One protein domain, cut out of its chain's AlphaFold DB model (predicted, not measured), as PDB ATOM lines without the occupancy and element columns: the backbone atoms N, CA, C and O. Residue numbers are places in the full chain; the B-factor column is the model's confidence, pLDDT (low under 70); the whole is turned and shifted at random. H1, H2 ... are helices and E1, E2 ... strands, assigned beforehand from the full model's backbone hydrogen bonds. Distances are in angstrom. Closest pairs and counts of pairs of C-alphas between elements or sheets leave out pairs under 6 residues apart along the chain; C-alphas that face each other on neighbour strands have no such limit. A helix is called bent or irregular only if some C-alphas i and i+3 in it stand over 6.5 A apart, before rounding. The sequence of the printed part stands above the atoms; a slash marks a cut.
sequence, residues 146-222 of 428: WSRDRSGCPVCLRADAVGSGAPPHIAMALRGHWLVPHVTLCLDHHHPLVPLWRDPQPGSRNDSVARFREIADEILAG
ATOM      1  N   TRP A 146     -57.806 -57.604 -27.128       47.22
ATOM      2  CA  TRP A 146     -56.413 -57.200 -27.392       47.22
ATOM      3  C   TRP A 146     -56.298 -56.171 -28.523       47.22
ATOM      4  O   TRP A 146     -55.418 -55.319 -28.481       47.22
ATOM      5  N   SER A 147     -57.229 -56.162 -29.485       52.03
ATOM      6  CA  SER A 147     -57.279 -55.098 -30.505       52.03
ATOM      7  C   SER A 147     -57.602 -53.705 -29.923       52.03
ATOM      8  O   SER A 147     -57.275 -52.677 -30.534       52.03
ATOM      9  N   ARG A 148     -58.237 -53.665 -28.739       63.81
ATOM     10  CA  ARG A 148     -58.746 -52.451 -28.075       63.81
ATOM     11  C   ARG A 148     -57.844 -51.944 -26.951       63.81
ATOM     12  O   ARG A 148     -57.960 -50.772 -26.595       63.81
ATOM     13  N   ASP A 149     -56.947 -52.788 -26.455       79.31
ATOM     14  CA  ASP A 149     -55.955 -52.420 -25.448       79.31
ATOM     15  C   ASP A 149     -54.697 -51.890 -26.136       79.31
ATOM     16  O   ASP A 149     -54.244 -52.403 -27.163       79.31
ATOM     17  N   ARG A 150     -54.127 -50.823 -25.584       88.44
ATOM     18  CA  ARG A 150     -52.775 -50.382 -25.918       88.44
ATOM     19  C   ARG A 150     -51.887 -50.778 -24.765       88.44
ATOM     20  O   ARG A 150     -52.145 -50.367 -23.640       88.44
ATOM     21  N   SER A 151     -50.886 -51.597 -25.057       91.62
ATOM     22  CA  SER A 151     -49.885 -52.000 -24.077       91.62
ATOM     23  C   SER A 151     -48.546 -51.370 -24.427       91.62
ATOM     24  O   SER A 151     -48.305 -51.018 -25.583       91.62
ATOM     25  N   GLY A 152     -47.683 -51.204 -23.435       95.25
ATOM     26  CA  GLY A 152     -46.352 -50.660 -23.649       95.25
ATOM     27  C   GLY A 152     -45.491 -50.725 -22.400       95.25
ATOM     28  O   GLY A 152     -45.956 -51.124 -21.336       95.25
ATOM     29  N   CYS A 153     -44.229 -50.338 -22.549       97.56
ATOM     30  CA  CYS A 153     -43.282 -50.293 -21.444       97.56
ATOM     31  C   CYS A 153     -43.252 -48.884 -20.821       97.56
ATOM     32  O   CYS A 153     -42.835 -47.935 -21.497       97.56
ATOM     33  N   PRO A 154     -43.653 -48.718 -19.546       97.44
ATOM     34  CA  PRO A 154     -43.598 -47.438 -18.845       97.44
ATOM     35  C   PRO A 154     -42.158 -46.943 -18.662       97.44
ATOM     36  O   PRO A 154     -41.933 -45.732 -18.646       97.44
ATOM     37  N   VAL A 155     -41.176 -47.846 -18.594       97.88
ATOM     38  CA  VAL A 155     -39.758 -47.482 -18.470       97.88
ATOM     39  C   VAL A 155     -39.257 -46.811 -19.748       97.88
ATOM     40  O   VAL A 155     -38.703 -45.714 -19.676       97.88
ATOM     41  N   CYS A 156     -39.549 -47.378 -20.929       98.06
ATOM     42  CA  CYS A 156     -39.191 -46.723 -22.188       98.06
ATOM     43  C   CYS A 156     -39.909 -45.369 -22.349       98.06
ATOM     44  O   CYS A 156     -39.305 -44.396 -22.787       98.06
ATOM     45  N   LEU A 157     -41.196 -45.285 -21.990       97.62
ATOM     46  CA  LEU A 157     -41.972 -44.040 -22.080       97.62
ATOM     47  C   LEU A 157     -41.407 -42.949 -21.161       97.62
ATOM     48  O   LEU A 157     -41.346 -41.778 -21.532       97.62
ATOM     49  N   ARG A 158     -40.948 -43.324 -19.966       96.88
ATOM     50  CA  ARG A 158     -40.279 -42.397 -19.053       96.88
ATOM     51  C   ARG A 158     -38.921 -41.957 -19.581       96.88
ATOM     52  O   ARG A 158     -38.603 -40.777 -19.472       96.88
ATOM     53  N   ALA A 159     -38.157 -42.870 -20.180       96.50
ATOM     54  CA  ALA A 159     -36.908 -42.529 -20.850       96.50
ATOM     55  C   ALA A 159     -37.141 -41.516 -21.986       96.50
ATOM     56  O   ALA A 159     -36.405 -40.534 -22.066       96.50
ATOM     57  N   ASP A 160     -38.207 -41.674 -22.783       96.69
ATOM     58  CA  ASP A 160     -38.586 -40.692 -23.812       96.69
ATOM     59  C   ASP A 160     -38.886 -39.316 -23.198       96.69
ATOM     60  O   ASP A 160     -38.410 -38.287 -23.681       96.69
ATOM     61  N   ALA A 161     -39.681 -39.296 -22.123       95.25
ATOM     62  CA  ALA A 161     -40.106 -38.066 -21.462       95.25
ATOM     63  C   ALA A 161     -38.942 -37.313 -20.806       95.25
ATOM     64  O   ALA A 161     -38.898 -36.089 -20.875       95.25
ATOM     65  N   VAL A 162     -38.001 -38.031 -20.188       92.94
ATOM     66  CA  VAL A 162     -36.808 -37.444 -19.553       92.94
ATOM     67  C   VAL A 162     -35.763 -37.042 -20.596       92.94
ATOM     68  O   VAL A 162     -35.075 -36.038 -20.424       92.94
ATOM     69  N   GLY A 163     -35.642 -37.802 -21.685       91.62
ATOM     70  CA  GLY A 163     -34.692 -37.542 -22.768       91.62
ATOM     71  C   GLY A 163     -35.086 -36.388 -23.696       91.62
ATOM     72  O   GLY A 163     -34.287 -35.989 -24.541       91.62
ATOM     73  N   SER A 164     -36.296 -35.841 -23.549       91.94
ATOM     74  CA  SER A 164     -36.841 -34.775 -24.390       91.94
ATOM     75  C   SER A 164     -37.065 -33.480 -23.606       91.94
ATOM     76  O   SER A 164     -37.434 -33.492 -22.439       91.94
ATOM     77  N   GLY A 165     -36.900 -32.332 -24.272       88.75
ATOM     78  CA  GLY A 165     -37.306 -31.026 -23.730       88.75
ATOM     79  C   GLY A 165     -38.798 -30.709 -23.911       88.75
ATOM     80  O   GLY A 165     -39.253 -29.642 -23.500       88.75
ATOM     81  N   ALA A 166     -39.556 -31.586 -24.574       94.19
ATOM     82  CA  ALA A 166     -40.987 -31.413 -24.809       94.19
ATOM     83  C   ALA A 166     -41.828 -31.861 -23.594       94.19
ATOM     84  O   ALA A 166     -41.354 -32.632 -22.761       94.19
ATOM     85  N   PRO A 167     -43.107 -31.444 -23.502       95.12
ATOM     86  CA  PRO A 167     -44.030 -32.002 -22.519       95.12
ATOM     87  C   PRO A 167     -44.086 -33.543 -22.588       95.12
ATOM     88  O   PRO A 167     -44.129 -34.084 -23.697       95.12
ATOM     89  N   PRO A 168     -44.179 -34.260 -21.449       94.62
ATOM     90  CA  PRO A 168     -44.086 -35.725 -21.401       94.62
ATOM     91  C   PRO A 168     -45.007 -36.459 -22.386       94.62
ATOM     92  O   PRO A 168     -44.567 -37.340 -23.112       94.62
ATOM     93  N   HIS A 169     -46.269 -36.038 -22.485       94.31
ATOM     94  CA  HIS A 169     -47.272 -36.643 -23.368       94.31
ATOM     95  C   HIS A 169     -47.024 -36.436 -24.875       94.31
ATOM     96  O   HIS A 169     -47.672 -37.083 -25.691       94.31
ATOM     97  N   ILE A 170     -46.125 -35.517 -25.245       95.19
ATOM     98  CA  ILE A 170     -45.661 -35.307 -26.625       95.19
ATOM     99  C   ILE A 170     -44.369 -36.093 -26.876       95.19
ATOM    100  O   ILE A 170     -44.151 -36.574 -27.982       95.19
ATOM    101  N   ALA A 171     -43.514 -36.212 -25.858       95.94
ATOM    102  CA  ALA A 171     -42.252 -36.937 -25.944       95.94
ATOM    103  C   ALA A 171     -42.441 -38.464 -25.989       95.94
ATOM    104  O   ALA A 171     -41.744 -39.145 -26.734       95.94
ATOM    105  N   MET A 172     -43.389 -38.993 -25.213       96.56
ATOM    106  CA  MET A 172     -43.712 -40.418 -25.131       96.56
ATOM    107  C   MET A 172     -44.197 -40.985 -26.473       96.56
ATOM    108  O   MET A 172     -45.165 -40.488 -27.052       96.56
ATOM    109  N   ALA A 173     -43.575 -42.077 -26.933       93.44
ATOM    110  CA  ALA A 173     -43.918 -42.714 -28.206       93.44
ATOM    111  C   ALA A 173     -44.327 -44.188 -28.045       93.44
ATOM    112  O   ALA A 173     -43.702 -44.956 -27.319       93.44
ATOM    113  N   LEU A 174     -45.355 -44.639 -28.769       92.38
ATOM    114  CA  LEU A 174     -45.634 -46.076 -28.884       92.38
ATOM    115  C   LEU A 174     -44.644 -46.728 -29.850       92.38
ATOM    116  O   LEU A 174     -44.361 -46.190 -30.920       92.38
ATOM    117  N   ARG A 175     -44.148 -47.915 -29.495       91.88
ATOM    118  CA  ARG A 175     -43.263 -48.702 -30.362       91.88
ATOM    119  C   ARG A 175     -44.131 -49.603 -31.229       91.88
ATOM    120  O   ARG A 175     -45.105 -50.176 -30.744       91.88
ATOM    121  N   GLY A 176     -43.775 -49.756 -32.505       89.06
ATOM    122  CA  GLY A 176     -44.578 -50.535 -33.454       89.06
ATOM    123  C   GLY A 176     -44.774 -51.993 -33.026       89.06
ATOM    124  O   GLY A 176     -45.886 -52.508 -33.104       89.06
ATOM    125  N   HIS A 177     -43.728 -52.633 -32.497       89.12
ATOM    126  CA  HIS A 177     -43.795 -54.027 -32.049       89.12
ATOM    127  C   HIS A 177     -44.728 -54.231 -30.838       89.12
ATOM    128  O   HIS A 177     -45.298 -55.307 -30.703       89.12
ATOM    129  N   TRP A 178     -45.000 -53.202 -30.019       91.94
ATOM    130  CA  TRP A 178     -45.986 -53.287 -28.924       91.94
ATOM    131  C   TRP A 178     -47.428 -53.437 -29.414       91.94
ATOM    132  O   TRP A 178     -48.310 -53.834 -28.656       91.94
ATOM    133  N   LEU A 179     -47.689 -53.099 -30.680       87.12
ATOM    134  CA  LEU A 179     -49.007 -53.252 -31.292       87.12
ATOM    135  C   LEU A 179     -49.275 -54.693 -31.745       87.12
ATOM    136  O   LEU A 179     -50.404 -55.014 -32.116       87.12
ATOM    137  N   VAL A 180     -48.260 -55.560 -31.717       88.44
ATOM    138  CA  VAL A 180     -48.395 -56.982 -32.025       88.44
ATOM    139  C   VAL A 180     -48.905 -57.703 -30.770       88.44
ATOM    140  O   VAL A 180     -48.190 -57.738 -29.772       88.44
ATOM    141  N   PRO A 181     -50.095 -58.341 -30.789       84.44
ATOM    142  CA  PRO A 181     -50.719 -58.915 -29.585       84.44
ATOM    143  C   PRO A 181     -49.917 -60.016 -28.879       84.44
ATOM    144  O   PRO A 181     -50.242 -60.404 -27.759       84.44
ATOM    145  N   HIS A 182     -48.930 -60.570 -29.577       89.69
ATOM    146  CA  HIS A 182     -48.085 -61.660 -29.114       89.69
ATOM    147  C   HIS A 182     -46.822 -61.168 -28.397       89.69
ATOM    148  O   HIS A 182     -46.183 -61.957 -27.712       89.69
ATOM    149  N   VAL A 183     -46.459 -59.890 -28.538       92.31
ATOM    150  CA  VAL A 183     -45.312 -59.318 -27.829       92.31
ATOM    151  C   VAL A 183     -45.749 -58.983 -26.407       92.31
ATOM    152  O   VAL A 183     -46.691 -58.216 -26.205       92.31
ATOM    153  N   THR A 184     -45.084 -59.585 -25.422       92.62
ATOM    154  CA  THR A 184     -45.458 -59.457 -24.001       92.62
ATOM    155  C   THR A 184     -44.386 -58.802 -23.138       92.62
ATOM    156  O   THR A 184     -44.669 -58.445 -21.996       92.62
ATOM    157  N   LEU A 185     -43.182 -58.608 -23.677       95.31
ATOM    158  CA  LEU A 185     -42.022 -58.085 -22.967       95.31
ATOM    159  C   LEU A 185     -41.365 -56.963 -23.767       95.31
ATOM    160  O   LEU A 185     -41.285 -57.021 -24.993       95.31
ATOM    161  N   CYS A 186     -40.860 -55.954 -23.068       96.81
ATOM    162  CA  CYS A 186     -39.879 -55.032 -23.615       96.81
ATOM    163  C   CYS A 186     -38.470 -55.595 -23.404       96.81
ATOM    164  O   CYS A 186     -38.027 -55.704 -22.262       96.81
ATOM    165  N   LEU A 187     -37.760 -55.901 -24.492       96.38
ATOM    166  CA  LEU A 187     -36.398 -56.439 -24.424       96.38
ATOM    167  C   LEU A 187     -35.354 -55.416 -23.956       96.38
ATOM    168  O   LEU A 187     -34.358 -55.810 -23.368       96.38
ATOM    169  N   ASP A 188     -35.592 -54.114 -24.127       95.81
ATOM    170  CA  ASP A 188     -34.646 -53.090 -23.656       95.81
ATOM    171  C   ASP A 188     -34.601 -52.984 -22.121       95.81
ATOM    172  O   ASP A 188     -33.574 -52.633 -21.546       95.81
ATOM    173  N   HIS A 189     -35.730 -53.251 -21.455       97.06
ATOM    174  CA  HIS A 189     -35.892 -53.035 -20.010       97.06
ATOM    175  C   HIS A 189     -36.297 -54.295 -19.241       97.06
ATOM    176  O   HIS A 189     -36.549 -54.209 -18.041       97.06
ATOM    177  N   HIS A 190     -36.419 -55.436 -19.924       97.19
ATOM    178  CA  HIS A 190     -36.885 -56.710 -19.357       97.19
ATOM    179  C   HIS A 190     -38.207 -56.552 -18.585       97.19
ATOM    180  O   HIS A 190     -38.467 -57.198 -17.571       97.19
ATOM    181  N   HIS A 191     -39.054 -55.640 -19.063       96.44
ATOM    182  CA  HIS A 191     -40.254 -55.197 -18.365       96.44
ATOM    183  C   HIS A 191     -41.507 -55.681 -19.108       96.44
ATOM    184  O   HIS A 191     -41.604 -55.450 -20.323       96.44
ATOM    185  N   PRO A 192     -42.445 -56.387 -18.441       94.44
ATOM    186  CA  PRO A 192     -43.679 -56.843 -19.073       94.44
ATOM    187  C   PRO A 192     -44.478 -55.675 -19.652       94.44
ATOM    188  O   PRO A 192     -44.672 -54.659 -18.991       94.44
ATOM    189  N   LEU A 193     -44.991 -55.815 -20.875       93.88
ATOM    190  CA  LEU A 193     -45.833 -54.771 -21.453       93.88
ATOM    191  C   LEU A 193     -47.138 -54.668 -20.662       93.88
ATOM    192  O   LEU A 193     -47.930 -55.612 -20.607       93.88
ATOM    193  N   VAL A 194     -47.380 -53.494 -20.084       92.75
ATOM    194  CA  VAL A 194     -48.560 -53.242 -19.254       92.75
ATOM    195  C   VAL A 194     -49.657 -52.581 -20.073       92.75
ATOM    196  O   VAL A 194     -49.351 -51.822 -20.997       92.75
ATOM    197  N   PRO A 195     -50.939 -52.821 -19.749       91.44
ATOM    198  CA  PRO A 195     -52.034 -52.066 -20.339       91.44
ATOM    199  C   PRO A 195     -51.887 -50.582 -19.983       91.44
ATOM    200  O   PRO A 195     -51.917 -50.218 -18.813       91.44
ATOM    201  N   LEU A 196     -51.747 -49.731 -20.995       92.94
ATOM    202  CA  LEU A 196     -51.682 -48.278 -20.851       92.94
ATOM    203  C   LEU A 196     -53.088 -47.669 -20.876       92.94
ATOM    204  O   LEU A 196     -53.425 -46.836 -20.045       92.94
ATOM    205  N   TRP A 197     -53.923 -48.092 -21.829       91.88
ATOM    206  CA  TRP A 197     -55.339 -47.721 -21.891       91.88
ATOM    207  C   TRP A 197     -56.150 -48.729 -22.705       91.88
ATOM    208  O   TRP A 197     -55.619 -49.480 -23.530       91.88
ATOM    209  N   ARG A 198     -57.468 -48.707 -22.497       87.62
ATOM    210  CA  ARG A 198     -58.467 -49.449 -23.272       87.62
ATOM    211  C   ARG A 198     -59.511 -48.468 -23.774       87.62
ATOM    212  O   ARG A 198     -60.193 -47.847 -22.968       87.62
ATOM    213  N   ASP A 199     -59.675 -48.378 -25.090       85.25
ATOM    214  CA  ASP A 199     -60.708 -47.524 -25.685       85.25
ATOM    215  C   ASP A 199     -61.398 -48.236 -26.866       85.25
ATOM    216  O   ASP A 199     -60.741 -48.661 -27.831       85.25
ATOM    217  N   PRO A 200     -62.730 -48.432 -26.810       80.44
ATOM    218  CA  PRO A 200     -63.457 -49.071 -27.897       80.44
ATOM    219  C   PRO A 200     -63.477 -48.222 -29.178       80.44
ATOM    220  O   PRO A 200     -63.552 -48.800 -30.265       80.44
ATOM    221  N   GLN A 201     -63.377 -46.893 -29.085       85.19
ATOM    222  CA  GLN A 201     -63.469 -45.974 -30.214       85.19
ATOM    223  C   GLN A 201     -62.102 -45.817 -30.909       85.19
ATOM    224  O   GLN A 201     -61.172 -45.272 -30.316       85.19
ATOM    225  N   PRO A 202     -61.947 -46.225 -32.188       80.94
ATOM    226  CA  PRO A 202     -60.642 -46.218 -32.857       80.94
ATOM    227  C   PRO A 202     -59.961 -44.846 -32.929       80.94
ATOM    228  O   PRO A 202     -58.744 -44.779 -32.793       80.94
ATOM    229  N   GLY A 203     -60.731 -43.769 -33.127       85.94
ATOM    230  CA  GLY A 203     -60.195 -42.404 -33.196       85.94
ATOM    231  C   GLY A 203     -59.516 -41.987 -31.891       85.94
ATOM    232  O   GLY A 203     -58.337 -41.659 -31.898       85.94
ATOM    233  N   SER A 204     -60.233 -42.100 -30.770       86.94
ATOM    234  CA  SER A 204     -59.700 -41.804 -29.433       86.94
ATOM    235  C   SER A 204     -58.574 -42.768 -29.035       86.94
ATOM    236  O   SER A 204     -57.522 -42.339 -28.569       86.94
ATOM    237  N   ARG A 205     -58.731 -44.070 -29.318       86.69
ATOM    238  CA  ARG A 205     -57.718 -45.097 -29.018       86.69
ATOM    239  C   ARG A 205     -56.361 -44.814 -29.665       86.69
ATOM    240  O   ARG A 205     -55.334 -45.172 -29.087       86.69
ATOM    241  N   ASN A 206     -56.369 -44.259 -30.876       86.44
ATOM    242  CA  ASN A 206     -55.170 -44.002 -31.669       86.44
ATOM    243  C   ASN A 206     -54.618 -42.577 -31.492       86.44
ATOM    244  O   ASN A 206     -53.514 -42.315 -31.964       86.44
ATOM    245  N   ASP A 207     -55.326 -41.680 -30.798       91.81
ATOM    246  CA  ASP A 207     -54.794 -40.377 -30.384       91.81
ATOM    247  C   ASP A 207     -53.875 -40.555 -29.165       91.81
ATOM    248  O   ASP A 207     -54.232 -40.277 -28.017       91.81
ATOM    249  N   SER A 208     -52.677 -41.084 -29.420       91.56
ATOM    250  CA  SER A 208     -51.713 -41.406 -28.368       91.56
ATOM    251  C   SER A 208     -51.314 -40.179 -27.550       91.56
ATOM    252  O   SER A 208     -51.097 -40.311 -26.355       91.56
ATOM    253  N   VAL A 209     -51.265 -38.986 -28.152       94.25
ATOM    254  CA  VAL A 209     -50.907 -37.744 -27.445       94.25
ATOM    255  C   VAL A 209     -51.974 -37.384 -26.412       94.25
ATOM    256  O   VAL A 209     -51.640 -37.046 -25.274       94.25
ATOM    257  N   ALA A 210     -53.257 -37.471 -26.776       94.44
ATOM    258  CA  ALA A 210     -54.345 -37.250 -25.830       94.44
ATOM    259  C   ALA A 210     -54.346 -38.304 -24.715       94.44
ATOM    260  O   ALA A 210     -54.453 -37.942 -23.545       94.44
ATOM    261  N   ARG A 211     -54.165 -39.586 -25.060       94.94
ATOM    262  CA  ARG A 211     -54.144 -40.682 -24.075       94.94
ATOM    263  C   ARG A 211     -52.952 -40.581 -23.125       94.94
ATOM    264  O   ARG A 211     -53.133 -40.668 -21.917       94.94
ATOM    265  N   PHE A 212     -51.750 -40.307 -23.629       96.19
ATOM    266  CA  PHE A 212     -50.573 -40.111 -22.780       96.19
ATOM    267  C   PHE A 212     -50.722 -38.916 -21.847       96.19
ATOM    268  O   PHE A 212     -50.209 -38.966 -20.737       96.19
ATOM    269  N   ARG A 213     -51.440 -37.858 -22.245       96.56
ATOM    270  CA  ARG A 213     -51.708 -36.726 -21.347       96.56
ATOM    271  C   ARG A 213     -52.484 -37.148 -20.102       96.56
ATOM    272  O   ARG A 213     -52.228 -36.597 -19.041       96.56
ATOM    273  N   GLU A 214     -53.391 -38.111 -20.230       95.62
ATOM    274  CA  GLU A 214     -54.199 -38.617 -19.116       95.62
ATOM    275  C   GLU A 214     -53.371 -39.463 -18.137       95.62
ATOM    276  O   GLU A 214     -53.613 -39.398 -16.937       95.62
ATOM    277  N   ILE A 215     -52.372 -40.206 -18.629       95.44
ATOM    278  CA  ILE A 215     -51.594 -41.171 -17.825       95.44
ATOM    279  C   ILE A 215     -50.135 -40.755 -17.561       95.44
ATOM    280  O   ILE A 215     -49.378 -41.509 -16.948       95.44
ATOM    281  N   ALA A 216     -49.704 -39.573 -18.017       95.94
ATOM    282  CA  ALA A 216     -48.308 -39.131 -17.931       95.94
ATOM    283  C   ALA A 216     -47.785 -39.136 -16.487       95.94
ATOM    284  O   ALA A 216     -46.706 -39.668 -16.230       95.94
ATOM    285  N   ASP A 217     -48.561 -38.608 -15.541       96.00
ATOM    286  CA  ASP A 217     -48.176 -38.551 -14.127       96.00
ATOM    287  C   ASP A 217     -48.091 -39.944 -13.486       96.00
ATOM    288  O   ASP A 217     -47.370 -40.147 -12.510       96.00
ATOM    289  N   GLU A 218     -48.835 -40.928 -13.992       96.50
ATOM    290  CA  GLU A 218     -48.750 -42.315 -13.526       96.50
ATOM    291  C   GLU A 218     -47.475 -42.992 -14.023       96.50
ATOM    292  O   GLU A 218     -46.764 -43.609 -13.227       96.50
ATOM    293  N   ILE A 219     -47.144 -42.797 -15.305       96.31
ATOM    294  CA  ILE A 219     -45.907 -43.295 -15.918       96.31
ATOM    295  C   ILE A 219     -44.686 -42.672 -15.239       96.31
ATOM    296  O   ILE A 219     -43.779 -43.390 -14.832       96.31
ATOM    297  N   LEU A 220     -44.653 -41.344 -15.080       95.94
ATOM    298  CA  LEU A 220     -43.509 -40.643 -14.487       95.94
ATOM    299  C   LEU A 220     -43.287 -41.032 -13.021       95.94
ATOM    300  O   LEU A 220     -42.138 -41.166 -12.595       95.94
ATOM    301  N   ALA A 221     -44.368 -41.264 -12.271       96.50
ATOM    302  CA  ALA A 221     -44.312 -41.732 -10.887       96.50
ATOM    303  C   ALA A 221     -43.988 -43.233 -10.751       96.50
ATOM    304  O   ALA A 221     -43.787 -43.701  -9.636       96.50
ATOM    305  N   GLY A 222     -43.949 -43.993 -11.852       95.88
ATOM    306  CA  GLY A 222     -43.701 -45.440 -11.846       95.88
ATOM    307  C   GLY A 222     -44.832 -46.285 -11.293       95.88
ATOM    308  O   GLY A 222     -44.625 -47.433 -10.923       95.88
TER     309      GLY A 222
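AT A GLANCE: This is residues 146 to 222 of the 428 residues of an uncharacterized protein of [Luteovulum] sphaeroides subsp. megalophilum (UniProt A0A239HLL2). A short two-strand ribbon, E1 beside E2, lies near the middle, with the longest helix, H5, on one side of it and the long loop of residues 180 to 193 on the other. H1, which follows just past the end of E1, meets H5 at residues 219 to 220, and H2 packs on both H1 and H5 to make a small cluster of three helices, while the short helices H3 and H4 sit apart from each other, H3 by E1 and H4 just before H5. The printed part has 77 residues, with five named helices and two named strands in the order E1, H1, H2, H3, E2, H4, H5; the sheet E1 - E2 is antiparallel and the class is mostly helix. It is compact, with a radius of gyration of the C-alphas of 11.8 A and spans of 32 by 28 by 19 A.

HOW THE PARTS SIT: E1, residues 149 to 152, and E2, residues 194 to 198, are antiparallel neighbours at 148 degrees; N 150 and O 197 are 2.9 A apart and N 194 and O 152 are 3.0 A apart, both within hydrogen-bond range. The closest C-alphas of E2 and H5, residues 208 to 220, are those of Trp 197 and Arg 211, 7.5 A apart, whereas E1 and H5 are apart. H5 is the hub, the helix that touches most other helices, three in number. It touches H2, residues 168 to 171, closest at the C-alphas of His 169 and Phe 212, 4.8 A. With residues 219 to 220 alone it touches H1, residues 154 to 163, about perpendicular at 85 degrees, closest at the C-alphas of Pro 154 and Ile 219, 5.6 A. H1 and H2 touch, closest at the C-alphas of Ala 161 and Pro 168, 4.6 A. With residues 210 to 211 alone H5 only just touches H4, residues 202 to 206, and only at the corner, with 3 pairs of C-alphas within 8 A, the closest those of Arg 205 and Arg 211, 7.5 A. H3, residues 176 to 179, touches no helix; its closest C-alpha to E1 is that of Trp 178, 5.9 A from that of Gly 152. Every O i to N i+4 pair is within hydrogen-bond range in H1 and H4, 7 of 9 are in H5, and H2 and H3 are too short for such a pair.

IN THESE COORDINATES: E1 begins at C-alpha 149, (-55.955, -52.420, -25.448), and is 9.9 A long; E2 is 11.3 A long from C-alpha 194 to 198. H5 is 16.1 A long and ends at C-alpha 220, (-43.509, -40.643, -14.487); it is irregular, with C-alphas 214 and 217 7.8 A apart. H1 is 13.9 A long, from C-alpha 154 at (-43.598, -47.438, -18.845) to C-alpha 163. H2, H3 and H4 measure 5.0 A, 5.6 A and 6.0 A.

THE WHOLE: The two C-alphas farthest apart are those of Gly 165 and His 182, 32.9 A. The printed part has no cut. The link from H3 to E2, 14 residues, is long, and in it residues 185 to 186 pair antiparallel with residues 191 to 192; the other links are tight. The mean pLDDT of the printed part is 91.3, and residues 146 to 148 are under 70.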